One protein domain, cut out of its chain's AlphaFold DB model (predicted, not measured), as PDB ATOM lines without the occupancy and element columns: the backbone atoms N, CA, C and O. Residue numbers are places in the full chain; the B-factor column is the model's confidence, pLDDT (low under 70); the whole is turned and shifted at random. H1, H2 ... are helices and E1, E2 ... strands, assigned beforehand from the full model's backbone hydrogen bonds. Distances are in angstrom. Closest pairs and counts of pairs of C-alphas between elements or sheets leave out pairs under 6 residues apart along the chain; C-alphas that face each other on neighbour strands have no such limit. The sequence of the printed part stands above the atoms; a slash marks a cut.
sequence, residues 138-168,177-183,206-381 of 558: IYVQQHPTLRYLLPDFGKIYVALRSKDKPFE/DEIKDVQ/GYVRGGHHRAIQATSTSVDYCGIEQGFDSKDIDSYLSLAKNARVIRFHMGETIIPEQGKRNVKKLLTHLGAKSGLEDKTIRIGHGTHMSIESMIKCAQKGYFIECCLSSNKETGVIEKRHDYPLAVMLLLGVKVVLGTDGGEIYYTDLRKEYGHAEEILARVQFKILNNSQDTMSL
ATOM      1  N   ILE A 138     169.717 167.265 174.480       43.06
ATOM      2  CA  ILE A 138     170.976 167.395 175.232       43.06
ATOM      3  C   ILE A 138     170.667 168.129 176.540       43.06
ATOM      4  O   ILE A 138     169.865 169.070 176.553       43.06
ATOM      5  N   TYR A 139     171.273 167.674 177.636       51.62
ATOM      6  CA  TYR A 139     171.090 168.244 178.965       51.62
ATOM      7  C   TYR A 139     171.705 169.643 179.062       51.62
ATOM      8  O   TYR A 139     172.893 169.835 178.800       51.62
ATOM      9  N   VAL A 140     170.899 170.633 179.455       47.94
ATOM     10  CA  VAL A 140     171.273 172.054 179.355       47.94
ATOM     11  C   VAL A 140     172.479 172.412 180.223       47.94
ATOM     12  O   VAL A 140     173.337 173.173 179.783       47.94
ATOM     13  N   GLN A 141     172.592 171.840 181.427       49.69
ATOM     14  CA  GLN A 141     173.707 172.141 182.339       49.69
ATOM     15  C   GLN A 141     175.058 171.596 181.843       49.69
ATOM     16  O   GLN A 141     176.105 172.045 182.301       49.69
ATOM     17  N   GLN A 142     175.050 170.656 180.894       48.88
ATOM     18  CA  GLN A 142     176.260 170.109 180.275       48.88
ATOM     19  C   GLN A 142     176.661 170.855 178.993       48.88
ATOM     20  O   GLN A 142     177.726 170.584 178.442       48.88
ATOM     21  N   HIS A 143     175.849 171.802 178.505       46.56
ATOM     22  CA  HIS A 143     176.190 172.552 177.301       46.56
ATOM     23  C   HIS A 143     177.239 173.637 177.610       46.56
ATOM     24  O   HIS A 143     176.943 174.536 178.407       46.56
ATOM     25  N   PRO A 144     178.417 173.627 176.952       42.88
ATOM     26  CA  PRO A 144     179.537 174.507 177.292       42.88
ATOM     27  C   PRO A 144     179.151 175.986 177.324       42.88
ATOM     28  O   PRO A 144     179.427 176.661 178.303       42.88
ATOM     29  N   THR A 145     178.441 176.476 176.304       45.12
ATOM     30  CA  THR A 145     178.043 177.891 176.207       45.12
ATOM     31  C   THR A 145     176.950 178.273 177.201       45.12
ATOM     32  O   THR A 145     176.985 179.359 177.770       45.12
ATOM     33  N   LEU A 146     175.978 177.382 177.441       44.44
ATOM     34  CA  LEU A 146     174.849 177.734 178.301       44.44
ATOM     35  C   LEU A 146     175.294 177.760 179.758       44.44
ATOM     36  O   LEU A 146     174.891 178.671 180.468       44.44
ATOM     37  N   ARG A 147     176.192 176.856 180.175       47.91
ATOM     38  CA  ARG A 147     176.755 176.810 181.533       47.91
ATOM     39  C   ARG A 147     177.294 178.161 182.023       47.91
ATOM     40  O   ARG A 147     177.163 178.435 183.205       47.91
ATOM     41  N   TYR A 148     177.853 178.998 181.147       42.06
ATOM     42  CA  TYR A 148     178.373 180.325 181.516       42.06
ATOM     43  C   TYR A 148     177.298 181.421 181.594       42.06
ATOM     44  O   TYR A 148     177.482 182.424 182.280       42.06
ATOM     45  N   LEU A 149     176.168 181.239 180.904       39.16
ATOM     46  CA  LEU A 149     174.997 182.128 180.969       39.16
ATOM     47  C   LEU A 149     174.108 181.822 182.175       39.16
ATOM     48  O   LEU A 149     173.294 182.645 182.600       39.16
ATOM     49  N   LEU A 150     174.256 180.615 182.709       45.16
ATOM     50  CA  LEU A 150     173.703 180.209 183.978       45.16
ATOM     51  C   LEU A 150     174.604 180.794 185.088       45.16
ATOM     52  O   LEU A 150     175.740 180.344 185.218       45.16
ATOM     53  N   PRO A 151     174.180 181.782 185.905       46.09
ATOM     54  CA  PRO A 151     174.892 182.068 187.153       46.09
ATOM     55  C   PRO A 151     175.020 180.810 188.005       46.09
ATOM     56  O   PRO A 151     174.364 179.813 187.717       46.09
ATOM     57  N   ASP A 152     175.843 180.864 189.055       49.56
ATOM     58  CA  ASP A 152     176.054 179.762 190.000       49.56
ATOM     59  C   ASP A 152     174.729 179.385 190.698       49.56
ATOM     60  O   ASP A 152     174.403 179.799 191.814       49.56
ATOM     61  N   PHE A 153     173.886 178.656 189.966       43.44
ATOM     62  CA  PHE A 153     172.502 178.392 190.312       43.44
ATOM     63  C   PHE A 153     172.425 177.430 191.479       43.44
ATOM     64  O   PHE A 153     171.426 177.459 192.182       43.44
ATOM     65  N   GLY A 154     173.485 176.657 191.741       44.12
ATOM     66  CA  GLY A 154     173.643 175.919 192.988       44.12
ATOM     67  C   GLY A 154     173.581 176.860 194.190       44.12
ATOM     68  O   GLY A 154     172.766 176.651 195.086       44.12
ATOM     69  N   LYS A 155     174.339 177.964 194.173       45.16
ATOM     70  CA  LYS A 155     174.308 178.977 195.244       45.16
ATOM     71  C   LYS A 155     172.978 179.725 195.310       45.16
ATOM     72  O   LYS A 155     172.443 179.920 196.401       45.16
ATOM     73  N   ILE A 156     172.400 180.089 194.160       41.72
ATOM     74  CA  ILE A 156     171.083 180.753 194.108       41.72
ATOM     75  C   ILE A 156     169.975 179.841 194.649       41.72
ATOM     76  O   ILE A 156     169.112 180.282 195.406       41.72
ATOM     77  N   TYR A 157     170.024 178.555 194.319       41.50
ATOM     78  CA  TYR A 157     169.083 177.544 194.779       41.50
ATOM     79  C   TYR A 157     169.196 177.274 196.285       41.50
ATOM     80  O   TYR A 157     168.172 177.242 196.972       41.50
ATOM     81  N   VAL A 158     170.421 177.131 196.807       45.31
ATOM     82  CA  VAL A 158     170.701 176.933 198.242       45.31
ATOM     83  C   VAL A 158     170.243 178.141 199.060       45.31
ATOM     84  O   VAL A 158     169.586 177.985 200.084       45.31
ATOM     85  N   ALA A 159     170.475 179.358 198.576       41.94
ATOM     86  CA  ALA A 159     170.019 180.567 199.254       41.94
ATOM     87  C   ALA A 159     168.491 180.748 199.270       41.94
ATOM     88  O   ALA A 159     167.938 181.334 200.201       41.94
ATOM     89  N   LEU A 160     167.787 180.242 198.253       40.56
ATOM     90  CA  LEU A 160     166.322 180.273 198.190       40.56
ATOM     91  C   LEU A 160     165.660 179.183 199.051       40.56
ATOM     92  O   LEU A 160     164.444 179.224 199.255       40.56
ATOM     93  N   ARG A 161     166.425 178.214 199.568       40.62
ATOM     94  CA  ARG A 161     165.937 177.143 200.439       40.62
ATOM     95  C   ARG A 161     166.820 177.021 201.674       40.62
ATOM     96  O   ARG A 161     167.796 176.287 201.668       40.62
ATOM     97  N   SER A 162     166.414 177.649 202.774       40.38
ATOM     98  CA  SER A 162     166.891 177.302 204.116       40.38
ATOM     99  C   SER A 162     166.561 175.834 204.438       40.38
ATOM    100  O   SER A 162     165.517 175.530 205.012       40.38
ATOM    101  N   LYS A 163     167.417 174.920 203.965       36.31
ATOM    102  CA  LYS A 163     167.595 173.501 204.316       36.31
ATOM    103  C   LYS A 163     168.537 172.866 203.290       36.31
ATOM    104  O   LYS A 163     168.221 172.848 202.101       36.31
ATOM    105  N   ASP A 164     169.633 172.293 203.775       45.06
ATOM    106  CA  ASP A 164     170.552 171.474 202.981       45.06
ATOM    107  C   ASP A 164     169.827 170.367 202.206       45.06
ATOM    108  O   ASP A 164     168.929 169.710 202.752       45.06
ATOM    109  N   LYS A 165     170.256 170.139 200.951       39.41
ATOM    110  CA  LYS A 165     170.186 168.857 200.217       39.41
ATOM    111  C   LYS A 165     170.870 168.933 198.835       39.41
ATOM    112  O   LYS A 165     170.957 170.018 198.272       39.41
ATOM    113  N   PRO A 166     171.292 167.793 198.255       39.62
ATOM    114  CA  PRO A 166     172.620 167.222 198.425       39.62
ATOM    115  C   PRO A 166     173.483 167.392 197.165       39.62
ATOM    116  O   PRO A 166     173.008 167.271 196.037       39.62
ATOM    117  N   PHE A 167     174.780 167.575 197.387       34.12
ATOM    118  CA  PHE A 167     175.837 167.691 196.376       34.12
ATOM    119  C   PHE A 167     176.169 166.351 195.669       34.12
ATOM    120  O   PHE A 167     177.208 166.211 195.038       34.12
ATOM    121  N   GLU A 168     175.299 165.339 195.758       36.94
ATOM    122  CA  GLU A 168     175.569 163.976 195.261       36.94
ATOM    123  C   GLU A 168     174.882 163.649 193.919       36.94
ATOM    124  O   GLU A 168     175.145 162.603 193.332       36.94
ATOM    125  N   ASP A 177     173.915 154.962 181.757       38.41
ATOM    126  CA  ASP A 177     173.204 155.071 180.470       38.41
ATOM    127  C   ASP A 177     171.931 155.980 180.444       38.41
ATOM    128  O   ASP A 177     171.051 155.786 179.606       38.41
ATOM    129  N   GLU A 178     171.796 156.983 181.322       40.59
ATOM    130  CA  GLU A 178     170.621 157.857 181.486       40.59
ATOM    131  C   GLU A 178     170.414 158.865 180.337       40.59
ATOM    132  O   GLU A 178     169.287 159.306 180.099       40.59
ATOM    133  N   ILE A 179     171.464 159.205 179.575       39.75
ATOM    134  CA  ILE A 179     171.373 160.062 178.376       39.75
ATOM    135  C   ILE A 179     171.938 159.316 177.157       39.75
ATOM    136  O   ILE A 179     173.001 159.643 176.632       39.75
ATOM    137  N   LYS A 180     171.221 158.290 176.687       35.62
ATOM    138  CA  LYS A 180     171.513 157.592 175.417       35.62
ATOM    139  C   LYS A 180     170.309 157.454 174.474       35.62
ATOM    140  O   LYS A 180     170.276 156.553 173.650       35.62
ATOM    141  N   ASP A 181     169.374 158.402 174.522       38.44
ATOM    142  CA  ASP A 181     168.366 158.606 173.464       38.44
ATOM    143  C   ASP A 181     168.662 159.903 172.688       38.44
ATOM    144  O   ASP A 181     167.812 160.778 172.528       38.44
ATOM    145  N   VAL A 182     169.905 160.064 172.221       33.44
ATOM    146  CA  VAL A 182     170.213 161.004 171.134       33.44
ATOM    147  C   VAL A 182     170.104 160.199 169.846       33.44
ATOM    148  O   VAL A 182     170.997 159.411 169.532       33.44
ATOM    149  N   GLN A 183     169.005 160.338 169.100       32.47
ATOM    150  CA  GLN A 183     168.943 159.741 167.768       32.47
ATOM    151  C   GLN A 183     169.996 160.409 166.877       32.47
ATOM    152  O   GLN A 183     169.871 161.555 166.453       32.47
ATOM    153  N   GLY A 206     155.832 151.513 171.053       36.34
ATOM    154  CA  GLY A 206     155.421 152.081 172.346       36.34
ATOM    155  C   GLY A 206     154.717 153.437 172.264       36.34
ATOM    156  O   GLY A 206     155.266 154.421 172.739       36.34
ATOM    157  N   TYR A 207     153.493 153.489 171.722       35.69
ATOM    158  CA  TYR A 207     152.661 154.700 171.765       35.69
ATOM    159  C   TYR A 207     151.270 154.396 172.323       35.69
ATOM    160  O   TYR A 207     150.605 153.452 171.889       35.69
ATOM    161  N   VAL A 208     150.804 155.238 173.248       33.84
ATOM    162  CA  VAL A 208     149.393 155.318 173.646       33.84
ATOM    163  C   VAL A 208     148.900 156.709 173.313       33.84
ATOM    164  O   VAL A 208     149.297 157.684 173.939       33.84
ATOM    165  N   ARG A 209     148.000 156.782 172.333       31.98
ATOM    166  CA  ARG A 209     147.188 157.971 172.090       31.98
ATOM    167  C   ARG A 209     146.183 158.065 173.234       31.98
ATOM    168  O   ARG A 209     145.435 157.102 173.438       31.98
ATOM    169  N   GLY A 210     146.140 159.190 173.949       30.66
ATOM    170  CA  GLY A 210     145.025 159.496 174.852       30.66
ATOM    171  C   GLY A 210     143.699 159.294 174.108       30.66
ATOM    172  O   GLY A 210     143.395 160.038 173.179       30.66
ATOM    173  N   GLY A 211     142.984 158.208 174.428       29.69
ATOM    174  CA  GLY A 211     141.738 157.796 173.772       29.69
ATOM    175  C   GLY A 211     141.641 156.325 173.335       29.69
ATOM    176  O   GLY A 211     140.528 155.820 173.237       29.69
ATOM    177  N   HIS A 212     142.742 155.588 173.108       30.48
ATOM    178  CA  HIS A 212     142.654 154.149 172.782       30.48
ATOM    179  C   HIS A 212     143.860 153.323 173.274       30.48
ATOM    180  O   HIS A 212     144.957 153.363 172.723       30.48
ATOM    181  N   HIS A 213     143.610 152.484 174.285       36.22
ATOM    182  CA  HIS A 213     144.590 151.735 175.091       36.22
ATOM    183  C   HIS A 213     145.248 150.497 174.433       36.22
ATOM    184  O   HIS A 213     145.730 149.619 175.145       36.22
ATOM    185  N   ARG A 214     145.242 150.334 173.101       33.75
ATOM    186  CA  ARG A 214     145.481 149.004 172.485       33.75
ATOM    187  C   ARG A 214     146.899 148.664 171.995       33.75
ATOM    188  O   ARG A 214     147.054 147.577 171.448       33.75
ATOM    189  N   ALA A 215     147.939 149.482 172.197       40.03
ATOM    190  CA  ALA A 215     149.258 149.154 171.622       40.03
ATOM    191  C   ALA A 215     150.499 149.627 172.414       40.03
ATOM    192  O   ALA A 215     151.361 150.308 171.865       40.03
ATOM    193  N   ILE A 216     150.666 149.190 173.667       43.00
ATOM    194  CA  ILE A 216     152.014 149.108 174.270       43.00
ATOM    195  C   ILE A 216     152.484 147.658 174.155       43.00
ATOM    196  O   ILE A 216     151.921 146.768 174.790       43.00
ATOM    197  N   GLN A 217     153.501 147.399 173.328       41.88
ATOM    198  CA  GLN A 217     154.211 146.117 173.363       41.88
ATOM    199  C   GLN A 217     155.243 146.140 174.495       41.88
ATOM    200  O   GLN A 217     155.993 147.101 174.640       41.88
ATOM    201  N   ALA A 218     155.283 145.059 175.275       38.78
ATOM    202  CA  ALA A 218     155.970 144.903 176.561       38.78
ATOM    203  C   ALA A 218     157.520 144.954 176.536       38.78
ATOM    204  O   ALA A 218     158.149 144.491 177.488       38.78
ATOM    205  N   THR A 219     158.134 145.473 175.467       45.44
ATOM    206  CA  THR A 219     159.580 145.381 175.193       45.44
ATOM    207  C   THR A 219     160.282 146.727 174.978       45.44
ATOM    208  O   THR A 219     161.467 146.722 174.656       45.44
ATOM    209  N   SER A 220     159.601 147.873 175.088       56.25
ATOM    210  CA  SER A 220     160.243 149.180 174.890       56.25
ATOM    211  C   SER A 220     160.919 149.674 176.173       56.25
ATOM    212  O   SER A 220     160.337 149.654 177.256       56.25
ATOM    213  N   THR A 221     162.172 150.118 176.060       71.12
ATOM    214  CA  THR A 221     162.944 150.714 177.167       71.12
ATOM    215  C   THR A 221     162.411 152.088 177.575       71.12
ATOM    216  O   THR A 221     162.660 152.537 178.695       71.12
ATOM    217  N   SER A 222     161.653 152.726 176.681       74.94
ATOM    218  CA  SER A 222     161.063 154.053 176.813       74.94
ATOM    219  C   SER A 222     159.605 154.020 176.345       74.94
ATOM    220  O   SER A 222     159.264 153.280 175.415       74.94
ATOM    221  N   VAL A 223     158.736 154.785 176.999       76.56
ATOM    222  CA  VAL A 223     157.320 154.953 176.634       76.56
ATOM    223  C   VAL A 223     156.900 156.410 176.791       76.56
ATOM    224  O   VAL A 223     157.487 157.145 177.585       76.56
ATOM    225  N   ASP A 224     155.857 156.813 176.063       77.44
ATOM    226  CA  ASP A 224     155.355 158.190 176.069       77.44
ATOM    227  C   ASP A 224     153.821 158.260 176.153       77.44
ATOM    228  O   ASP A 224     153.116 157.496 175.486       77.44
ATOM    229  N   TYR A 225     153.322 159.131 177.030       79.00
ATOM    230  CA  TYR A 225     151.917 159.502 177.165       79.00
ATOM    231  C   TYR A 225     151.712 160.853 176.481       79.00
ATOM    232  O   TYR A 225     152.097 161.893 177.022       79.00
ATOM    233  N   CYS A 226     151.105 160.832 175.294       75.00
ATOM    234  CA  CYS A 226     150.911 162.006 174.450       75.00
ATOM    235  C   CYS A 226     149.496 162.064 173.840       75.00
ATOM    236  O   CYS A 226     148.734 161.088 173.842       75.00
ATOM    237  N   GLY A 227     149.117 163.238 173.329       68.75
ATOM    238  CA  GLY A 227     147.805 163.488 172.733       68.75
ATOM    239  C   GLY A 227     147.219 164.841 173.130       68.75
ATOM    240  O   GLY A 227     147.939 165.759 173.509       68.75
ATOM    241  N   ILE A 228     145.893 164.963 173.031       69.50
ATOM    242  CA  ILE A 228     145.170 166.196 173.367       69.50
ATOM    243  C   ILE A 228     145.074 166.315 174.893       69.50
ATOM    244  O   ILE A 228     144.186 165.741 175.523       69.50
ATOM    245  N   GLU A 229     145.995 167.073 175.488       80.25
ATOM    246  CA  GLU A 229     146.113 167.224 176.943       80.25
ATOM    247  C   GLU A 229     144.837 167.789 177.608       80.25
ATOM    248  O   GLU A 229     144.580 167.521 178.785       80.25
ATOM    249  N   GLN A 230     143.991 168.545 176.896       70.44
ATOM    250  CA  GLN A 230     142.744 169.071 177.474       70.44
ATOM    251  C   GLN A 230     141.813 167.969 178.002       70.44
ATOM    252  O   GLN A 230     141.086 168.209 178.965       70.44
ATOM    253  N   GLY A 231     141.863 166.772 177.410       69.19
ATOM    254  CA  GLY A 231     141.077 165.611 177.831       69.19
ATOM    255  C   GLY A 231     141.690 164.797 178.975       69.19
ATOM    256  O   GLY A 231     141.144 163.755 179.316       69.19
ATOM    257  N   PHE A 232     142.816 165.232 179.549       78.56
ATOM    258  CA  PHE A 232     143.561 164.472 180.553       78.56
ATOM    259  C   PHE A 232     142.735 164.146 181.816       78.56
ATOM    260  O   PHE A 232     142.290 165.045 182.543       78.56
ATOM    261  N   ASP A 233     142.633 162.850 182.134       77.38
ATOM    262  CA  ASP A 233     142.157 162.328 183.418       77.38
ATOM    263  C   ASP A 233     143.290 161.581 184.140       77.38
ATOM    264  O   ASP A 233     143.982 160.732 183.585       77.38
ATOM    265  N   SER A 234     143.444 161.846 185.439       75.81
ATOM    266  CA  SER A 234     144.331 161.098 186.335       75.81
ATOM    267  C   SER A 234     144.131 159.577 186.301       75.81
ATOM    268  O   SER A 234     145.090 158.839 186.516       75.81
ATOM    269  N   LYS A 235     142.917 159.091 186.009       76.75
ATOM    270  CA  LYS A 235     142.629 157.651 185.882       76.75
ATOM    271  C   LYS A 235     143.392 156.999 184.727       76.75
ATOM    272  O   LYS A 235     143.732 155.817 184.808       76.75
ATOM    273  N   ASP A 236     143.715 157.768 183.689       78.69
ATOM    274  CA  ASP A 236     144.486 157.274 182.550       78.69
ATOM    275  C   ASP A 236     145.934 156.979 182.936       78.69
ATOM    276  O   ASP A 236     146.548 156.086 182.348       78.69
ATOM    277  N   ILE A 237     146.470 157.667 183.956       82.88
ATOM    278  CA  ILE A 237     147.846 157.458 184.418       82.88
ATOM    279  C   ILE A 237     148.020 156.039 184.952       82.88
ATOM    280  O   ILE A 237     149.029 155.415 184.659       82.88
ATOM    281  N   ASP A 238     147.054 155.492 185.691       83.75
ATOM    282  CA  ASP A 238     147.180 154.135 186.244       83.75
ATOM    283  C   ASP A 238     147.185 153.070 185.160       83.75
ATOM    284  O   ASP A 238     148.016 152.157 185.168       83.75
ATOM    285  N   SER A 239     146.293 153.232 184.187       81.25
ATOM    286  CA  SER A 239     146.248 152.368 183.013       81.25
ATOM    287  C   SER A 239     147.556 152.458 182.229       81.25
ATOM    288  O   SER A 239     148.121 151.438 181.839       81.25
ATOM    289  N   TYR A 240     148.078 153.669 182.046       82.25
ATOM    290  CA  TYR A 240     149.331 153.901 181.345       82.25
ATOM    291  C   TYR A 240     150.549 153.346 182.101       82.25
ATOM    292  O   TYR A 240     151.347 152.628 181.506       82.25
ATOM    293  N   LEU A 241     150.671 153.586 183.409       85.25
ATOM    294  CA  LEU A 241     151.767 153.077 184.241       85.25
ATOM    295  C   LEU A 241     151.785 151.545 184.297       85.25
ATOM    296  O   LEU A 241     152.854 150.941 184.251       85.25
ATOM    297  N   SER A 242     150.610 150.908 184.336       84.25
ATOM    298  CA  SER A 242     150.485 149.447 184.254       84.25
ATOM    299  C   SER A 242     151.072 148.900 182.947       84.25
ATOM    300  O   SER A 242     151.803 147.905 182.946       84.25
ATOM    301  N   LEU A 243     150.812 149.586 181.831       79.44
ATOM    302  CA  LEU A 243     151.385 149.242 180.530       79.44
ATOM    303  C   LEU A 243     152.887 149.575 180.454       79.44
ATOM    304  O   LEU A 243     153.652 148.834 179.842       79.44
ATOM    305  N   ALA A 244     153.314 150.647 181.119       81.75
ATOM    306  CA  ALA A 244     154.691 151.130 181.191       81.75
ATOM    307  C   ALA A 244     155.575 150.385 182.207       81.75
ATOM    308  O   ALA A 244     156.739 150.743 182.377       81.75
ATOM    309  N   LYS A 245     155.062 149.357 182.897       83.88
ATOM    310  CA  LYS A 245     155.746 148.716 184.037       83.88
ATOM    311  C   LYS A 245     157.185 148.263 183.747       83.88
ATOM    312  O   LYS A 245     158.041 148.357 184.622       83.88
ATOM    313  N   ASN A 246     157.453 147.821 182.515       82.25
ATOM    314  CA  ASN A 246     158.763 147.323 182.080       82.25
ATOM    315  C   ASN A 246     159.672 148.417 181.491       82.25
ATOM    316  O   ASN A 246     160.829 148.140 181.182       82.25
ATOM    317  N   ALA A 247     159.165 149.637 181.299       80.75
ATOM    318  CA  ALA A 247     159.955 150.736 180.767       80.75
ATOM    319  C   ALA A 247     160.895 151.293 181.845       80.75
ATOM    320  O   ALA A 247     160.527 151.386 183.023       80.75
ATOM    321  N   ARG A 248     162.104 151.677 181.422       83.56
ATOM    322  CA  ARG A 248     163.075 152.407 182.250       83.56
ATOM    323  C   ARG A 248     162.816 153.906 182.201       83.56
ATOM    324  O   ARG A 248     162.942 154.579 183.214       83.56
ATOM    325  N   VAL A 249     162.412 154.413 181.037       81.19
ATOM    326  CA  VAL A 249     162.070 155.822 180.832       81.19
ATOM    327  C   VAL A 249     160.570 155.951 180.600       81.19
ATOM    328  O   VAL A 249     160.014 155.289 179.724       81.19
ATOM    329  N   ILE A 250     159.913 156.813 181.371       86.31
ATOM    330  CA  ILE A 250     158.488 157.111 181.212       86.31
ATOM    331  C   ILE A 250     158.324 158.603 180.958       86.31
ATOM    332  O   ILE A 250     158.755 159.428 181.768       86.31
ATOM    333  N   ARG A 251     157.681 158.943 179.841       88.06
ATOM    334  CA  ARG A 251     157.420 160.321 179.434       88.06
ATOM    335  C   ARG A 251     155.940 160.664 179.509       88.06
ATOM    336  O   ARG A 251     155.086 159.859 179.152       88.06
ATOM    337  N   PHE A 252     155.656 161.882 179.954       88.06
ATOM    338  CA  PHE A 252     154.317 162.461 179.954       88.06
ATOM    339  C   PHE A 252     154.344 163.834 179.289       88.06
ATOM    340  O   PHE A 252     154.950 164.754 179.834       88.06
ATOM    341  N   HIS A 253     153.665 163.999 178.158       86.94
ATOM    342  CA  HIS A 253     153.395 165.320 177.594       86.94
ATOM    343  C   HIS A 253     152.362 166.025 178.474       86.94
ATOM    344  O   HIS A 253     151.220 165.575 178.588       86.94
ATOM    345  N   MET A 254     152.792 167.079 179.172       92.31
ATOM    346  CA  MET A 254     151.950 167.765 180.150       92.31
ATOM    347  C   MET A 254     152.359 169.227 180.321       92.31
ATOM    348  O   MET A 254     153.542 169.567 180.333       92.31
ATOM    349  N   GLY A 255     151.388 170.107 180.544       92.94
ATOM    350  CA  GLY A 255     151.602 171.548 180.616       92.94
ATOM    351  C   GLY A 255     151.659 172.236 179.248       92.94
ATOM    352  O   GLY A 255     151.958 173.430 179.201       92.94
ATOM    353  N   GLU A 256     151.342 171.531 178.163       90.56
ATOM    354  CA  GLU A 256     151.290 171.997 176.777       90.56
ATOM    355  C   GLU A 256     149.855 172.321 176.318       90.56
ATOM    356  O   GLU A 256     149.376 171.941 175.253       90.56
ATOM    357  N   THR A 257     149.118 173.071 177.129       85.12
ATOM    358  CA  THR A 257     147.756 173.487 176.771       85.12
ATOM    359  C   THR A 257     147.709 174.935 176.323       85.12
ATOM    360  O   THR A 257     148.374 175.791 176.898       85.12
ATOM    361  N   ILE A 258     146.798 175.262 175.410       80.44
ATOM    362  CA  ILE A 258     146.505 176.655 175.042       80.44
ATOM    363  C   ILE A 258     146.000 177.493 176.231       80.44
ATOM    364  O   ILE A 258     146.238 178.701 176.251       80.44
ATOM    365  N   ILE A 259     145.333 176.862 177.207       83.81
ATOM    366  CA  ILE A 259     144.797 177.492 178.423       83.81
ATOM    367  C   ILE A 259     145.798 177.298 179.578       83.81
ATOM    368  O   ILE A 259     145.844 176.202 180.135       83.81
ATOM    369  N   PRO A 260     146.558 178.324 180.005       88.25
ATOM    370  CA  PRO A 260     147.644 178.159 180.977       88.25
ATOM    371  C   PRO A 260     147.237 177.491 182.297       88.25
ATOM    372  O   PRO A 260     147.914 176.584 182.781       88.25
ATOM    373  N   GLU A 261     146.093 177.888 182.859       86.19
ATOM    374  CA  GLU A 261     145.577 177.315 184.109       86.19
ATOM    375  C   GLU A 261     145.216 175.832 183.978       86.19
ATOM    376  O   GLU A 261     145.329 175.072 184.942       86.19
ATOM    377  N   GLN A 262     144.810 175.382 182.787       86.44
ATOM    378  CA  GLN A 262     144.558 173.966 182.552       86.44
ATOM    379  C   GLN A 262     145.865 173.174 182.617       86.44
ATOM    380  O   GLN A 262     145.958 172.245 183.416       86.44
ATOM    381  N   GLY A 263     146.886 173.585 181.861       90.69
ATOM    382  CA  GLY A 263     148.199 172.936 181.863       90.69
ATOM    383  C   GLY A 263     148.838 172.928 183.253       90.69
ATOM    384  O   GLY A 263     149.339 171.901 183.709       90.69
ATOM    385  N   LYS A 264     148.721 174.031 184.001       90.88
ATOM    386  CA  LYS A 264     149.166 174.119 185.399       90.88
ATOM    387  C   LYS A 264     148.486 173.076 186.293       90.88
ATOM    388  O   LYS A 264     149.159 172.379 187.059       90.88
ATOM    389  N   ARG A 265     147.157 172.942 186.196       91.44
ATOM    390  CA  ARG A 265     146.383 171.937 186.948       91.44
ATOM    391  C   ARG A 265     146.736 170.512 186.533       91.44
ATOM    392  O   ARG A 265     146.854 169.657 187.408       91.44
ATOM    393  N   ASN A 266     146.920 170.263 185.243       92.31
ATOM    394  CA  ASN A 266     147.253 168.950 184.705       92.31
ATOM    395  C   ASN A 266     148.617 168.465 185.195       92.31
ATOM    396  O   ASN A 266     148.705 167.378 185.766       92.31
ATOM    397  N   VAL A 267     149.649 169.310 185.116       94.56
ATOM    398  CA  VAL A 267     150.964 168.994 185.693       94.56
ATOM    399  C   VAL A 267     150.853 168.740 187.197       94.56
ATOM    400  O   VAL A 267     151.403 167.764 187.703       94.56
ATOM    401  N   LYS A 268     150.109 169.573 187.940       92.38
ATOM    402  CA  LYS A 268     149.922 169.375 189.388       92.38
ATOM    403  C   LYS A 268     149.250 168.034 189.705       92.38
ATOM    404  O   LYS A 268     149.679 167.351 190.639       92.38
ATOM    405  N   LYS A 269     148.217 167.655 188.950       92.00
ATOM    406  CA  LYS A 269     147.538 166.357 189.074       92.00
ATOM    407  C   LYS A 269     148.494 165.206 188.768       92.00
ATOM    408  O   LYS A 269     148.590 164.301 189.589       92.00
ATOM    409  N   LEU A 270     149.244 165.284 187.664       93.50
ATOM    410  CA  LEU A 270     150.266 164.299 187.303       93.50
ATOM    411  C   LEU A 270     151.271 164.106 188.444       93.50
ATOM    412  O   LEU A 270     151.440 162.992 188.923       93.50
ATOM    413  N   LEU A 271     151.885 165.183 188.940       92.81
ATOM    414  CA  LEU A 271     152.889 165.097 190.007       92.81
ATOM    415  C   LEU A 271     152.321 164.561 191.325       92.81
ATOM    416  O   LEU A 271     152.998 163.807 192.018       92.81
ATOM    417  N   THR A 272     151.087 164.940 191.671       90.38
ATOM    418  CA  THR A 272     150.399 164.413 192.861       90.38
ATOM    419  C   THR A 272     150.177 162.912 192.726       90.38
ATOM    420  O   THR A 272     150.450 162.162 193.657       90.38
ATOM    421  N   HIS A 273     149.734 162.477 191.546       90.62
ATOM    422  CA  HIS A 273     149.467 161.077 191.257       90.62
ATOM    423  C   HIS A 273     150.749 160.247 191.254       90.62
ATOM    424  O   HIS A 273     150.818 159.250 191.961       90.62
ATOM    425  N   LEU A 274     151.797 160.697 190.554       91.44
ATOM    426  CA  LEU A 274     153.115 160.051 190.558       91.44
ATOM    427  C   LEU A 274     153.711 159.980 191.970       91.44
ATOM    428  O   LEU A 274     154.303 158.972 192.334       91.44
ATOM    429  N   GLY A 275     153.527 161.021 192.787       87.00
ATOM    430  CA  GLY A 275     154.003 161.049 194.171       87.00
ATOM    431  C   GLY A 275     153.316 160.042 195.103       87.00
ATOM    432  O   GLY A 275     153.882 159.723 196.145       87.00
ATOM    433  N   ALA A 276     152.133 159.546 194.735       86.88
ATOM    434  CA  ALA A 276     151.393 158.524 195.474       86.88
ATOM    435  C   ALA A 276     151.686 157.090 194.992       86.88
ATOM    436  O   ALA A 276     151.136 156.139 195.551       86.88
ATOM    437  N   LYS A 277     152.509 156.913 193.949       86.69
ATOM    438  CA  LYS A 277     152.846 155.600 193.389       86.69
ATOM    439  C   LYS A 277     154.205 155.120 193.883       86.69
ATOM    440  O   LYS A 277     155.176 155.868 193.880       86.69
ATOM    441  N   SER A 278     154.248 153.851 194.271       82.50
ATOM    442  CA  SER A 278     155.469 153.078 194.507       82.50
ATOM    443  C   SER A 278     155.924 152.383 193.221       82.50
ATOM    444  O   SER A 278     155.102 152.145 192.333       82.50
ATOM    445  N   GLY A 279     157.191 151.977 193.142       81.44
ATOM    446  CA  GLY A 279     157.724 151.229 191.994       81.44
ATOM    447  C   GLY A 279     158.113 152.115 190.808       81.44
ATOM    448  O   GLY A 279     158.102 151.663 189.663       81.44
ATOM    449  N   LEU A 280     158.386 153.393 191.080       87.06
ATOM    450  CA  LEU A 280     158.923 154.358 190.116       87.06
ATOM    451  C   LEU A 280     160.359 154.773 190.470       87.06
ATOM    452  O   LEU A 280     160.934 155.607 189.780       87.06
ATOM    453  N   GLU A 281     160.925 154.232 191.553       83.81
ATOM    454  CA  GLU A 281     162.221 154.630 192.108       83.81
ATOM    455  C   GLU A 281     163.387 154.312 191.163       83.81
ATOM    456  O   GLU A 281     164.377 155.035 191.157       83.81
ATOM    457  N   ASP A 282     163.252 153.266 190.346       83.62
ATOM    458  CA  ASP A 282     164.225 152.830 189.338       83.62
ATOM    459  C   ASP A 282     163.950 153.409 187.938       83.62
ATOM    460  O   ASP A 282     164.604 153.027 186.966       83.62
ATOM    461  N   LYS A 283     162.960 154.303 187.810       86.50
ATOM    462  CA  LYS A 283     162.509 154.834 186.521       86.50
ATOM    463  C   LYS A 283     162.909 156.288 186.335       86.50
ATOM    464  O   LYS A 283     162.676 157.142 187.188       86.50
ATOM    465  N   THR A 284     163.395 156.609 185.143       86.19
ATOM    466  CA  THR A 284     163.607 157.992 184.720       86.19
ATOM    467  C   THR A 284     162.280 158.590 184.255       86.19
ATOM    468  O   THR A 284     161.749 158.224 183.203       86.19
ATOM    469  N   ILE A 285     161.746 159.541 185.020       90.75
ATOM    470  CA  ILE A 285     160.531 160.276 184.649       90.75
ATOM    471  C   ILE A 285     160.897 161.540 183.868       90.75
ATOM    472  O   ILE A 285     161.695 162.367 184.324       90.75
ATOM    473  N   ARG A 286     160.270 161.702 182.700       91.50
ATOM    474  CA  ARG A 286     160.408 162.868 181.819       91.50
ATOM    475  C   ARG A 286     159.041 163.525 181.620       91.50
ATOM    476  O   ARG A 286     158.036 162.840 181.440       91.50
ATOM    477  N   ILE A 287     158.988 164.849 181.647       93.75
ATOM    478  CA  ILE A 287     157.781 165.620 181.340       93.75
ATOM    479  C   ILE A 287     158.040 166.389 180.049       93.75
ATOM    480  O   ILE A 287     158.882 167.288 180.014       93.75
ATOM    481  N   GLY A 288     157.309 166.013 179.003       90.75
ATOM    482  CA  GLY A 288     157.282 166.708 177.726       90.75
ATOM    483  C   GLY A 288     156.691 168.101 177.906       90.75
ATOM    484  O   GLY A 288     155.626 168.254 178.510       90.75
ATOM    485  N   HIS A 289     157.384 169.111 177.391       93.19
ATOM    486  CA  HIS A 289     157.039 170.527 177.464       93.19
ATOM    487  C   HIS A 289     157.041 171.114 178.871       93.19
ATOM    488  O   HIS A 289     157.902 171.919 179.170       93.19
ATOM    489  N   GLY A 290     156.080 170.832 179.752       94.12
ATOM    490  CA  GLY A 290     156.004 171.515 181.052       94.12
ATOM    491  C   GLY A 290     155.821 173.042 180.955       94.12
ATOM    492  O   GLY A 290     156.113 173.760 181.911       94.12
ATOM    493  N   THR A 291     155.335 173.554 179.820       95.44
ATOM    494  CA  THR A 291     155.307 174.988 179.481       95.44
ATOM    495  C   THR A 291     154.543 175.838 180.494       95.44
ATOM    496  O   THR A 291     154.986 176.922 180.860       95.44
ATOM    497  N   HIS A 292     153.410 175.337 180.987       94.75
ATOM    498  CA  HIS A 292     152.574 176.020 181.981       94.75
ATOM    499  C   HIS A 292     152.748 175.489 183.409       94.75
ATOM    500  O   HIS A 292     151.897 175.726 184.271       94.75
ATOM    501  N   MET A 293     153.842 174.776 183.685       92.06
ATOM    502  CA  MET A 293     154.152 174.278 185.022       92.06
ATOM    503  C   MET A 293     154.216 175.425 186.045       92.06
ATOM    504  O   MET A 293     154.749 176.497 185.759       92.06
ATOM    505  N   SER A 294     153.666 175.221 187.245       83.75
ATOM    506  CA  SER A 294     153.807 176.195 188.336       83.75
ATOM    507  C   SER A 294     155.190 176.136 188.979       83.75
ATOM    508  O   SER A 294     155.846 175.093 188.946       83.75
ATOM    509  N   ILE A 295     155.591 177.206 189.666       76.31
ATOM    510  CA  ILE A 295     156.830 177.240 190.465       76.31
ATOM    511  C   ILE A 295     156.844 176.106 191.507       76.31
ATOM    512  O   ILE A 295     157.857 175.432 191.687       76.31
ATOM    513  N   GLU A 296     155.705 175.837 192.156       76.81
ATOM    514  CA  GLU A 296     155.554 174.722 193.105       76.81
ATOM    515  C   GLU A 296     155.827 173.362 192.436       76.81
ATOM    516  O   GLU A 296     156.520 172.511 192.994       76.81
ATOM    517  N   SER A 297     155.302 173.155 191.225       87.00
ATOM    518  CA  SER A 297     155.514 171.927 190.457       87.00
ATOM    519  C   SER A 297     156.964 171.798 189.981       87.00
ATOM    520  O   SER A 297     157.528 170.716 190.097       87.00
ATOM    521  N   MET A 298     157.606 172.892 189.554       82.00
ATOM    522  CA  MET A 298     159.039 172.910 189.217       82.00
ATOM    523  C   MET A 298     159.898 172.506 190.420       82.00
ATOM    524  O   MET A 298     160.766 171.645 190.305       82.00
ATOM    525  N   ILE A 299     159.606 173.061 191.601       75.25
ATOM    526  CA  ILE A 299     160.267 172.713 192.867       75.25
ATOM    527  C   ILE A 299     160.166 171.212 193.160       75.25
ATOM    528  O   ILE A 299     161.168 170.612 193.560       75.25
ATOM    529  N   LYS A 300     158.988 170.611 192.952       79.25
ATOM    530  CA  LYS A 300     158.766 169.168 193.128       79.25
ATOM    531  C   LYS A 300     159.535 168.345 192.098       79.25
ATOM    532  O   LYS A 300     160.169 167.367 192.483       79.25
ATOM    533  N   CYS A 301     159.531 168.749 190.827       83.31
ATOM    534  CA  CYS A 301     160.312 168.088 189.778       83.31
ATOM    535  C   CYS A 301     161.808 168.091 190.110       83.31
ATOM    536  O   CYS A 301     162.437 167.039 190.049       83.31
ATOM    537  N   ALA A 302     162.354 169.230 190.551       77.38
ATOM    538  CA  ALA A 302     163.748 169.333 190.982       77.38
ATOM    539  C   ALA A 302     164.058 168.402 192.168       77.38
ATOM    540  O   ALA A 302     165.030 167.657 192.134       77.38
ATOM    541  N   GLN A 303     163.200 168.377 193.196       76.00
ATOM    542  CA  GLN A 303     163.366 167.487 194.359       76.00
ATOM    543  C   GLN A 303     163.313 165.999 194.002       76.00
ATOM    544  O   GLN A 303     163.940 165.185 194.674       76.00
ATOM    545  N   LYS A 304     162.521 165.644 192.989       81.25
ATOM    546  CA  LYS A 304     162.347 164.270 192.517       81.25
ATOM    547  C   LYS A 304     163.349 163.872 191.432       81.25
ATOM    548  O   LYS A 304     163.367 162.714 191.043       81.25
ATOM    549  N   GLY A 305     164.162 164.810 190.942       82.00
ATOM    550  CA  GLY A 305     165.098 164.565 189.848       82.00
ATOM    551  C   GLY A 305     164.422 164.289 188.501       82.00
ATOM    552  O   GLY A 305     165.033 163.647 187.652       82.00
ATOM    553  N   TYR A 306     163.182 164.750 188.301       88.50
ATOM    554  CA  TYR A 306     162.463 164.583 187.034       88.50
ATOM    555  C   TYR A 306     163.031 165.507 185.960       88.50
ATOM    556  O   TYR A 306     163.357 166.665 186.237       88.50
ATOM    557  N   PHE A 307     163.099 165.003 184.730       87.88
ATOM    558  CA  PHE A 307     163.543 165.779 183.578       87.88
ATOM    559  C   PHE A 307     162.373 166.512 182.926       87.88
ATOM    560  O   PHE A 307     161.289 165.950 182.783       87.88
ATOM    561  N   ILE A 308     162.609 167.740 182.475       92.62
ATOM    562  CA  ILE A 308     161.678 168.505 181.646       92.62
ATOM    563  C   ILE A 308     162.270 168.663 180.252       92.62
ATOM    564  O   ILE A 308     163.438 169.027 180.106       92.62
ATOM    565  N   GLU A 309     161.460 168.404 179.234       90.31
ATOM    566  CA  GLU A 309     161.848 168.532 177.833       90.31
ATOM    567  C   GLU A 309     161.298 169.832 177.260       90.31
ATOM    568  O   GLU A 309     160.103 169.974 177.013       90.31
ATOM    569  N   CYS A 310     162.182 170.801 177.078       91.44
ATOM    570  CA  CYS A 310     161.841 172.140 176.641       91.44
ATOM    571  C   CYS A 310     161.910 172.253 175.119       91.44
ATOM    572  O   CYS A 310     162.996 172.178 174.544       91.44
ATOM    573  N   CYS A 311     160.762 172.497 174.486       91.25
ATOM    574  CA  CYS A 311     160.627 172.608 173.031       91.25
ATOM    575  C   CYS A 311     160.214 174.033 172.649       91.25
ATOM    576  O   CYS A 311     159.050 174.309 172.347       91.25
ATOM    577  N   LEU A 312     161.171 174.963 172.703       92.12
ATOM    578  CA  LEU A 312     160.924 176.408 172.671       92.12
ATOM    579  C   LEU A 312     160.229 176.846 171.380       92.12
ATOM    580  O   LEU A 312     159.293 177.650 171.420       92.12
ATOM    581  N   SER A 313     160.680 176.336 170.230       89.00
ATOM    582  CA  SER A 313     160.012 176.632 168.962       89.00
ATOM    583  C   SER A 313     158.660 175.955 168.855       89.00
ATOM    584  O   SER A 313     157.714 176.646 168.494       89.00
ATOM    585  N   SER A 314     158.535 174.675 169.222       87.19
ATOM    586  CA  SER A 314     157.242 173.976 169.188       87.19
ATOM    587  C   SER A 314     156.185 174.753 169.963       87.19
ATOM    588  O   SER A 314     155.199 175.185 169.378       87.19
ATOM    589  N   ASN A 315     156.450 175.096 171.227       91.75
ATOM    590  CA  ASN A 315     155.472 175.795 172.057       91.75
ATOM    591  C   ASN A 315     155.091 177.182 171.524       91.75
ATOM    592  O   ASN A 315     153.968 177.642 171.741       91.75
ATOM    593  N   LYS A 316     156.002 177.866 170.823       90.31
ATOM    594  CA  LYS A 316     155.670 179.118 170.141       90.31
ATOM    595  C   LYS A 316     154.816 178.872 168.898       90.31
ATOM    596  O   LYS A 316     153.822 179.562 168.696       90.31
ATOM    597  N   GLU A 317     155.209 177.933 168.044       81.56
ATOM    598  CA  GLU A 317     154.554 177.711 166.753       81.56
ATOM    599  C   GLU A 317     153.197 176.989 166.900       81.56
ATOM    600  O   GLU A 317     152.282 177.251 166.121       81.56
ATOM    601  N   THR A 318     153.006 176.163 167.939       75.62
ATOM    602  CA  THR A 318     151.691 175.631 168.357       75.62
ATOM    603  C   THR A 318     150.832 176.685 169.061       75.62
ATOM    604  O   THR A 318     149.664 176.455 169.376       75.62
ATOM    605  N   GLY A 319     151.398 177.868 169.305       79.19
ATOM    606  CA  GLY A 319     150.730 178.984 169.949       79.19
ATOM    607  C   GLY A 319     150.470 178.759 171.431       79.19
ATOM    608  O   GLY A 319     149.692 179.515 171.999       79.19
ATOM    609  N   VAL A 320     151.077 177.757 172.078       85.81
ATOM    610  CA  VAL A 320     150.993 177.510 173.531       85.81
ATOM    611  C   VAL A 320     151.519 178.727 174.296       85.81
ATOM    612  O   VAL A 320     150.853 179.195 175.220       85.81
ATOM    613  N   ILE A 321     152.614 179.320 173.818       89.06
ATOM    614  CA  ILE A 321     153.159 180.614 174.255       89.06
ATOM    615  C   ILE A 321     153.210 181.605 173.089       89.06
ATOM    616  O   ILE A 321     153.267 181.212 171.927       89.06
ATOM    617  N   GLU A 322     153.206 182.906 173.388       82.38
ATOM    618  CA  GLU A 322     153.276 183.949 172.356       82.38
ATOM    619  C   GLU A 322     154.716 184.142 171.852       82.38
ATOM    620  O   GLU A 322     154.970 184.263 170.648       82.38
ATOM    621  N   LYS A 323     155.685 184.171 172.776       88.69
ATOM    622  CA  LYS A 323     157.104 184.397 172.483       88.69
ATOM    623  C   LYS A 323     157.947 183.310 173.132       88.69
ATOM    624  O   LYS A 323     157.643 182.846 174.219       88.69
ATOM    625  N   ARG A 324     159.077 182.951 172.512       89.94
ATOM    626  CA  ARG A 324     159.980 181.910 173.050       89.94
ATOM    627  C   ARG A 324     160.454 182.219 174.475       89.94
ATOM    628  O   ARG A 324     160.537 181.318 175.293       89.94
ATOM    629  N   HIS A 325     160.685 183.492 174.795       86.88
ATOM    630  CA  HIS A 325     161.084 183.934 176.139       86.88
ATOM    631  C   HIS A 325     159.963 183.971 177.176       86.88
ATOM    632  O   HIS A 325     160.232 184.288 178.331       86.88
ATOM    633  N   ASP A 326     158.734 183.650 176.781       87.38
ATOM    634  CA  ASP A 326     157.643 183.401 177.718       87.38
ATOM    635  C   ASP A 326     157.717 181.971 178.280       87.38
ATOM    636  O   ASP A 326     157.108 181.669 179.305       87.38
ATOM    637  N   TYR A 327     158.484 181.085 177.633       93.38
ATOM    638  CA  TYR A 327     158.737 179.744 178.131       93.38
ATOM    639  C   TYR A 327     159.522 179.812 179.462       93.38
ATOM    640  O   TYR A 327     160.526 180.528 179.544       93.38
ATOM    641  N   PRO A 328     159.143 179.048 180.507       90.19
ATOM    642  CA  PRO A 328     159.708 179.176 181.857       90.19
ATOM    643  C   PRO A 328     161.125 178.584 182.034       90.19
ATOM    644  O   PRO A 328     161.504 178.217 183.146       90.19
ATOM    645  N   LEU A 329     161.933 178.515 180.971       88.56
ATOM    646  CA  LEU A 329     163.242 177.850 180.939       88.56
ATOM    647  C   LEU A 329     164.179 178.381 182.028       88.56
ATOM    648  O   LEU A 329     164.739 177.614 182.808       88.56
ATOM    649  N   ALA A 330     164.318 179.705 182.113       81.94
ATOM    650  CA  ALA A 330     165.209 180.329 183.084       81.94
ATOM    651  C   ALA A 330     164.777 180.045 184.531       81.94
ATOM    652  O   ALA A 330     165.627 179.817 185.387       81.94
ATOM    653  N   VAL A 331     163.466 180.013 184.803       79.19
ATOM    654  CA  VAL A 331     162.928 179.698 186.137       79.19
ATOM    655  C   VAL A 331     163.158 178.234 186.487       79.19
ATOM    656  O   VAL A 331     163.556 177.935 187.607       79.19
ATOM    657  N   MET A 332     162.951 177.324 185.534       81.88
ATOM    658  CA  MET A 332     163.235 175.903 185.728       81.88
ATOM    659  C   MET A 332     164.705 175.689 186.110       81.88
ATOM    660  O   MET A 332     164.989 175.040 187.114       81.88
ATOM    661  N   LEU A 333     165.632 176.305 185.374       77.88
ATOM    662  CA  LEU A 333     167.070 176.196 185.635       77.88
ATOM    663  C   LEU A 333     167.470 176.835 186.977       77.88
ATOM    664  O   LEU A 333     168.198 176.215 187.747       77.88
ATOM    665  N   LEU A 334     166.916 178.009 187.305       69.38
ATOM    666  CA  LEU A 334     167.055 178.670 188.613       69.38
ATOM    667  C   LEU A 334     166.637 177.773 189.786       69.38
ATOM    668  O   LEU A 334     167.222 177.824 190.863       69.38
ATOM    669  N   LEU A 335     165.594 176.967 189.584       66.12
ATOM    670  CA  LEU A 335     165.049 176.056 190.586       66.12
ATOM    671  C   LEU A 335     165.719 174.673 190.565       66.12
ATOM    672  O   LEU A 335     165.199 173.751 191.194       66.12
ATOM    673  N   GLY A 336     166.835 174.507 189.848       69.56
ATOM    674  CA  GLY A 336     167.573 173.244 189.781       69.56
ATOM    675  C   GLY A 336     166.804 172.118 189.086       69.56
ATOM    676  O   GLY A 336     167.049 170.943 189.351       69.56
ATOM    677  N   VAL A 337     165.833 172.451 188.234       78.69
ATOM    678  CA  VAL A 337     165.107 171.454 187.446       78.69
ATOM    679  C   VAL A 337     166.045 170.882 186.387       78.69
ATOM    680  O   VAL A 337     166.726 171.630 185.682       78.69
ATOM    681  N   LYS A 338     166.048 169.553 186.236       80.19
ATOM    682  CA  LYS A 338     166.784 168.885 185.165       80.19
ATOM    683  C   LYS A 338     166.112 169.202 183.831       80.19
ATOM    684  O   LYS A 338     165.018 168.716 183.558       80.19
ATOM    685  N   VAL A 339     166.744 170.028 183.006       83.38
ATOM    686  CA  VAL A 339     166.178 170.468 181.726       83.38
ATOM    687  C   VAL A 339     166.958 169.901 180.550       83.38
ATOM    688  O   VAL A 339     168.190 169.912 180.521       83.38
ATOM    689  N   VAL A 340     166.213 169.466 179.544       82.25
ATOM    690  CA  VAL A 340     166.710 169.019 178.252       82.25
ATOM    691  C   VAL A 340     166.051 169.863 177.166       82.25
ATOM    692  O   VAL A 340     164.834 170.015 177.173       82.25
ATOM    693  N   LEU A 341     166.825 170.404 176.225       79.31
ATOM    694  CA  LEU A 341     166.262 171.105 175.061       79.31
ATOM    695  C   LEU A 341     165.934 170.104 173.957       79.31
ATOM    696  O   LEU A 341     166.764 169.251 173.653       79.31
ATOM    697  N   GLY A 342     164.751 170.227 173.360       80.38
ATOM    698  CA  GLY A 342     164.273 169.371 172.281       80.38
ATOM    699  C   GLY A 342     163.669 170.171 171.134       80.38
ATOM    700  O   GLY A 342     163.178 171.280 171.315       80.38
ATOM    701  N   THR A 343     163.699 169.603 169.932       75.19
ATOM    702  CA  THR A 343     163.068 170.208 168.749       75.19
ATOM    703  C   THR A 343     161.599 169.840 168.596       75.19
ATOM    704  O   THR A 343     160.903 170.494 167.817       75.19
ATOM    705  N   ASP A 344     161.157 168.786 169.294       84.25
ATOM    706  CA  ASP A 344     159.859 168.136 169.107       84.25
ATOM    707  C   ASP A 344     159.665 167.739 167.630       84.25
ATOM    708  O   ASP A 344     160.340 166.838 167.133       84.25
ATOM    709  N   GLY A 345     158.871 168.504 166.886       72.44
ATOM    710  CA  GLY A 345     158.582 168.306 165.470       72.44
ATOM    711  C   GLY A 345     159.643 168.787 164.473       72.44
ATOM    712  O   GLY A 345     159.421 168.687 163.264       72.44
ATOM    713  N   GLY A 346     160.761 169.362 164.939       73.38
ATOM    714  CA  GLY A 346     161.901 169.770 164.104       73.38
ATOM    715  C   GLY A 346     161.509 170.649 162.914       73.38
ATOM    716  O   GLY A 346     161.204 171.838 163.068       73.38
ATOM    717  N   GLU A 347     161.489 170.055 161.719       64.25
ATOM    718  CA  GLU A 347     161.150 170.732 160.463       64.25
ATOM    719  C   GLU A 347     159.758 171.373 160.457       64.25
ATOM    720  O   GLU A 347     159.589 172.433 159.852       64.25
ATOM    721  N   ILE A 348     158.779 170.792 161.165       66.44
ATOM    722  CA  ILE A 348     157.415 171.347 161.294       66.44
ATOM    723  C   ILE A 348     157.471 172.781 161.826       66.44
ATOM    724  O   ILE A 348     156.746 173.668 161.361       66.44
ATOM    725  N   TYR A 349     158.369 172.987 162.786       71.88
ATOM    726  CA  TYR A 349     158.585 174.239 163.497       71.88
ATOM    727  C   TYR A 349     159.787 175.017 162.949       71.88
ATOM    728  O   TYR A 349     160.198 176.016 163.538       71.88
ATOM    729  N   TYR A 350     160.350 174.568 161.819       72.00
ATOM    730  CA  TYR A 350     161.535 175.132 161.169       72.00
ATOM    731  C   TYR A 350     162.731 175.311 162.098       72.00
ATOM    732  O   TYR A 350     163.538 176.241 161.942       72.00
ATOM    733  N   THR A 351     162.853 174.395 163.048       74.94
ATOM    734  CA  THR A 351     163.891 174.420 164.059       74.94
ATOM    735  C   THR A 351     164.792 173.198 163.958       74.94
ATOM    736  O   THR A 351     164.464 172.188 163.342       74.94
ATOM    737  N   ASP A 352     165.955 173.328 164.565       70.25
ATOM    738  CA  ASP A 352     166.926 172.276 164.799       70.25
ATOM    739  C   ASP A 352     167.527 172.524 166.190       70.25
ATOM    740  O   ASP A 352     167.279 173.564 166.806       70.25
ATOM    741  N   LEU A 353     168.316 171.582 166.710       71.19
ATOM    742  CA  LEU A 353     168.896 171.759 168.041       71.19
ATOM    743  C   LEU A 353     169.745 173.030 168.142       71.19
ATOM    744  O   LEU A 353     169.670 173.718 169.152       71.19
ATOM    745  N   ARG A 354     170.511 173.394 167.107       71.06
ATOM    746  CA  ARG A 354     171.340 174.607 167.143       71.06
ATOM    747  C   ARG A 354     170.472 175.848 167.358       71.06
ATOM    748  O   ARG A 354     170.828 176.701 168.166       71.06
ATOM    749  N   LYS A 355     169.330 175.937 166.675       77.69
ATOM    750  CA  LYS A 355     168.358 177.023 166.863       77.69
ATOM    751  C   LYS A 355     167.721 176.995 168.248       77.69
ATOM    752  O   LYS A 355     167.639 178.048 168.871       77.69
ATOM    753  N   GLU A 356     167.318 175.829 168.757       78.19
ATOM    754  CA  GLU A 356     166.767 175.720 170.119       78.19
ATOM    755  C   GLU A 356     167.776 176.188 171.178       78.19
ATOM    756  O   GLU A 356     167.411 176.922 172.095       78.19
ATOM    757  N   TYR A 357     169.055 175.846 171.011       75.31
ATOM    758  CA  TYR A 357     170.139 176.319 171.870       75.31
ATOM    759  C   TYR A 357     170.376 177.830 171.753       75.31
ATOM    760  O   TYR A 357     170.491 178.498 172.779       75.31
ATOM    761  N   GLY A 358     170.366 178.391 170.540       71.44
ATOM    762  CA  GLY A 358     170.448 179.844 170.346       71.44
ATOM    763  C   GLY A 358     169.270 180.586 170.988       71.44
ATOM    764  O   GLY A 358     169.445 181.609 171.642       71.44
ATOM    765  N   HIS A 359     168.059 180.031 170.894       85.44
ATOM    766  CA  HIS A 359     166.893 180.573 171.590       85.44
ATOM    767  C   HIS A 359     167.031 180.483 173.112       85.44
ATOM    768  O   HIS A 359     166.670 181.429 173.807       85.44
ATOM    769  N   ALA A 360     167.558 179.380 173.645       79.62
ATOM    770  CA  ALA A 360     167.819 179.244 175.075       79.62
ATOM    771  C   ALA A 360     168.832 180.285 175.577       79.62
ATOM    772  O   ALA A 360     168.593 180.916 176.605       79.62
ATOM    773  N   GLU A 361     169.915 180.513 174.833       74.12
ATOM    774  CA  GLU A 361     170.914 181.548 175.115       74.12
ATOM    775  C   GLU A 361     170.288 182.949 175.179       74.12
ATOM    776  O   GLU A 361     170.449 183.646 176.183       74.12
ATOM    777  N   GLU A 362     169.482 183.330 174.182       79.00
ATOM    778  CA  GLU A 362     168.765 184.613 174.175       79.00
ATOM    779  C   GLU A 362     167.853 184.784 175.404       79.00
ATOM    780  O   GLU A 362     167.781 185.866 176.000       79.00
ATOM    781  N   ILE A 363     167.139 183.719 175.792       83.12
ATOM    782  CA  ILE A 363     166.260 183.721 176.967       83.12
ATOM    783  C   ILE A 363     167.081 183.953 178.235       83.12
ATOM    784  O   ILE A 363     166.736 184.824 179.037       83.12
ATOM    785  N   LEU A 364     168.161 183.194 178.413       77.81
ATOM    786  CA  LEU A 364     169.001 183.252 179.606       77.81
ATOM    787  C   LEU A 364     169.712 184.598 179.736       77.81
ATOM    788  O   LEU A 364     169.602 185.228 180.788       77.81
ATOM    789  N   ALA A 365     170.329 185.093 178.662       71.81
ATOM    790  CA  ALA A 365     170.992 186.395 178.640       71.81
ATOM    791  C   ALA A 365     170.025 187.527 179.021       71.81
ATOM    792  O   ALA A 365     170.352 188.419 179.808       71.81
ATOM    793  N   ARG A 366     168.778 187.470 178.537       77.19
ATOM    794  CA  ARG A 366     167.755 188.465 178.885       77.19
ATOM    795  C   ARG A 366     167.366 188.421 180.361       77.19
ATOM    796  O   ARG A 366     167.104 189.469 180.955       77.19
ATOM    797  N   VAL A 367     167.278 187.233 180.952       73.75
ATOM    798  CA  VAL A 367     166.965 187.079 182.379       73.75
ATOM    799  C   VAL A 367     168.133 187.532 183.243       73.75
ATOM    800  O   VAL A 367     167.916 188.296 184.180       73.75
ATOM    801  N   GLN A 368     169.355 187.146 182.885       69.81
ATOM    802  CA  GLN A 368     170.578 187.608 183.532       69.81
ATOM    803  C   GLN A 368     170.654 189.140 183.522       69.81
ATOM    804  O   GLN A 368     170.799 189.756 184.577       69.81
ATOM    805  N   PHE A 369     170.436 189.772 182.364       70.88
ATOM    806  CA  PHE A 369     170.394 191.229 182.245       70.88
ATOM    807  C   PHE A 369     169.357 191.863 183.185       70.88
ATOM    808  O   PHE A 369     169.650 192.870 183.829       70.88
ATOM    809  N   LYS A 370     168.155 191.281 183.305       70.44
ATOM    810  CA  LYS A 370     167.119 191.774 184.231       70.44
ATOM    811  C   LYS A 370     167.528 191.644 185.697       70.44
ATOM    812  O   LYS A 370     167.313 192.582 186.457       70.44
ATOM    813  N   ILE A 371     168.110 190.508 186.084       66.62
ATOM    814  CA  ILE A 371     168.574 190.264 187.457       66.62
ATOM    815  C   ILE A 371     169.642 191.294 187.847       66.62
ATOM    816  O   ILE A 371     169.545 191.905 188.912       66.62
ATOM    817  N   LEU A 372     170.625 191.518 186.969       66.12
ATOM    818  CA  LEU A 372     171.741 192.430 187.221       66.12
ATOM    819  C   LEU A 372     171.291 193.897 187.277       66.12
ATOM    820  O   LEU A 372     171.686 194.640 188.177       66.12
ATOM    821  N   ASN A 373     170.422 194.310 186.353       66.44
ATOM    822  CA  ASN A 373     170.074 195.721 186.188       66.44
ATOM    823  C   ASN A 373     168.831 196.164 186.973       66.44
ATOM    824  O   ASN A 373     168.623 197.367 187.113       66.44
ATOM    825  N   ASN A 374     168.004 195.249 187.502       63.12
ATOM    826  CA  ASN A 374     166.717 195.636 188.089       63.12
ATOM    827  C   ASN A 374     166.338 194.850 189.363       63.12
ATOM    828  O   ASN A 374     165.668 193.821 189.341       63.12
ATOM    829  N   SER A 375     166.739 195.387 190.523       52.75
ATOM    830  CA  SER A 375     166.623 194.726 191.844       52.75
ATOM    831  C   SER A 375     165.199 194.508 192.376       52.75
ATOM    832  O   SER A 375     164.993 193.699 193.281       52.75
ATOM    833  N   GLN A 376     164.221 195.233 191.833       55.03
ATOM    834  CA  GLN A 376     162.822 195.217 192.275       55.03
ATOM    835  C   GLN A 376     161.917 194.410 191.328       55.03
ATOM    836  O   GLN A 376     160.738 194.208 191.628       55.03
ATOM    837  N   ASP A 377     162.443 193.936 190.193       61.75
ATOM    838  CA  ASP A 377     161.611 193.322 189.163       61.75
ATOM    839  C   ASP A 377     161.093 191.940 189.573       61.75
ATOM    840  O   ASP A 377     161.734 191.141 190.266       61.75
ATOM    841  N   THR A 378     159.877 191.665 189.115       64.38
ATOM    842  CA  THR A 378     159.230 190.363 189.228       64.38
ATOM    843  C   THR A 378     159.169 189.740 187.841       64.38
ATOM    844  O   THR A 378     158.641 190.345 186.908       64.38
ATOM    845  N   MET A 379     159.669 188.520 187.688       69.25
ATOM    846  CA  MET A 379     159.396 187.725 186.499       69.25
ATOM    847  C   MET A 379     157.989 187.157 186.596       69.25
ATOM    848  O   MET A 379     157.701 186.379 187.500       69.25
ATOM    849  N   SER A 380     157.128 187.555 185.667       75.06
ATOM    850  CA  SER A 380     155.804 186.959 185.499       75.06
ATOM    851  C   SER A 380     155.876 185.863 184.442       75.06
ATOM    852  O   SER A 380     156.408 186.099 183.357       75.06
ATOM    853  N   LEU A 381     155.348 184.688 184.763       75.50
ATOM    854  CA  LEU A 381     155.167 183.581 183.834       75.50
ATOM    855  C   LEU A 381     153.794 183.679 183.135       75.50
ATOM    856  O   LEU A 381     152.873 184.295 183.681       75.50
TER     857      LEU A 381
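What this domain is: This is residues 138 to 168, 177 to 183 and 206 to 381 of the 558 residues of the protein "A_deaminase domain-containing protein" of Legionella hackeliae (UniProt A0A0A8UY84). A strongly twisted sheet of six strands, E1 to E6 in a row, runs through the model, with H3 and H5 over one face and H4 touching both of them. Beyond the E6 end of the sheet the long helix H9 makes a second cluster, with H1 and H7 packed on it and H2 on H7; the small helices H6 and H8 touch each other, and H6 also touches H9. Residues 372 to 377, at the end of H9 and just after it, stick out. The printed part has 214 residues, with nine named helices and seven named strands in the order H1 H2 E1 E2 H3 E3 H4 E4 H5 E5 H6 H7 E6 H8 H9 E7; the sheet's order is E1 E2 E3 E4 E5 E6, and neighbours from E2 to E6 are parallel. The class is mixed, helices and strands; the whole is compact, with a radius of gyration of the C-alphas of 17.1 A and spans of 54 by 42 by 34 A.

Where its parts are: The sheet holds E1, residues 207 to 209; E2, residues 222 to 226, 13.1 A from first to last C-alpha; E3, residues 249 to 254, 15.7 A; E4, residues 284 to 289, 15.9 A; E5, residues 307 to 310; and E6, residues 338 to 342, 13.1 A. C-alpha 249 of E3 is at (162.070, 155.822, 180.832). The helices are H1, residues 144 to 149; H2, residues 153 to 160; H3, residues 234 to 243, 15.0 A; H4, residues 260 to 275, 22.5 A; H5, residues 295 to 304, 14.2 A; H6, residues 312 to 317; H7, residues 329 to 334; H8, residues 346 to 349; and H9, residues 353 to 373, 30.1 A. H1 begins with C-alpha 144 at (179.537, 174.507, 177.292). E7, residues 378 to 380, ends with C-alpha 380 at (155.804, 186.959, 185.499).

How they stand to each other: E2 and E3 are parallel at 13 degrees, with N 225 and O 251 at 2.9 A. E3 and E4 are parallel at 25 degrees, with N 288 and O 252 at 2.8 A. E4 and E5 are parallel at 22 degrees, with N 287 and O 307 at 2.8 A, and E5 and E6 at 35 degrees, with N 308 and O 338 at 2.8 A. E1 and E2 meet only at a point, where C-alphas 209 and 226 face each other at 6.0 A. Four strand-helix-strand units, each two parallel neighbour strands joined through helices, have right-handed crossovers: E2, H3, E3; E3, H4, E4; E4, H5, E5; and E5, H6 H7, E6. H3 is over E2 at a height over the sheet of 9.6 A, on the same face as H5, whose height is 10.2 A. H4, H6, H7 and H9 only graze the sheet. H4 touches H5 at a shallow tilt of 28 degrees, the closest C-alphas being those of Lys 268 and Ser 297, 6.2 A apart. H9 is the hub, touching H1, H6 and H7; C-alphas 330 of H7 and 364 of H9 are the closest of that pair, at 5.9 A. Every O i to N i+4 pair is within hydrogen-bond range in H2, H4, H5, H6, H7 and H9; H3 has 4 of 6, H1 has 0 of 2 with 1 of 3 O i to N i+3 pairs, and H8 is too short for an O i to N i+4 pair.

The domain as a whole: The two C-alphas farthest apart, those of Arg 214 and Asn 373, are 54.5 A from each other. Residues 169 to 176 are not printed, with 17.4 A between C-alphas 168 and 177, and residues 184 to 205 are not printed, with 16.2 A between C-alphas 183 and 206. The links E1 to E2 and H6 to H7 are long. The mean pLDDT of the printed part is 71.3; 71 residues are under 70, among them 138 to 168, 177 to 183, 206 to 220 and 371 to 379.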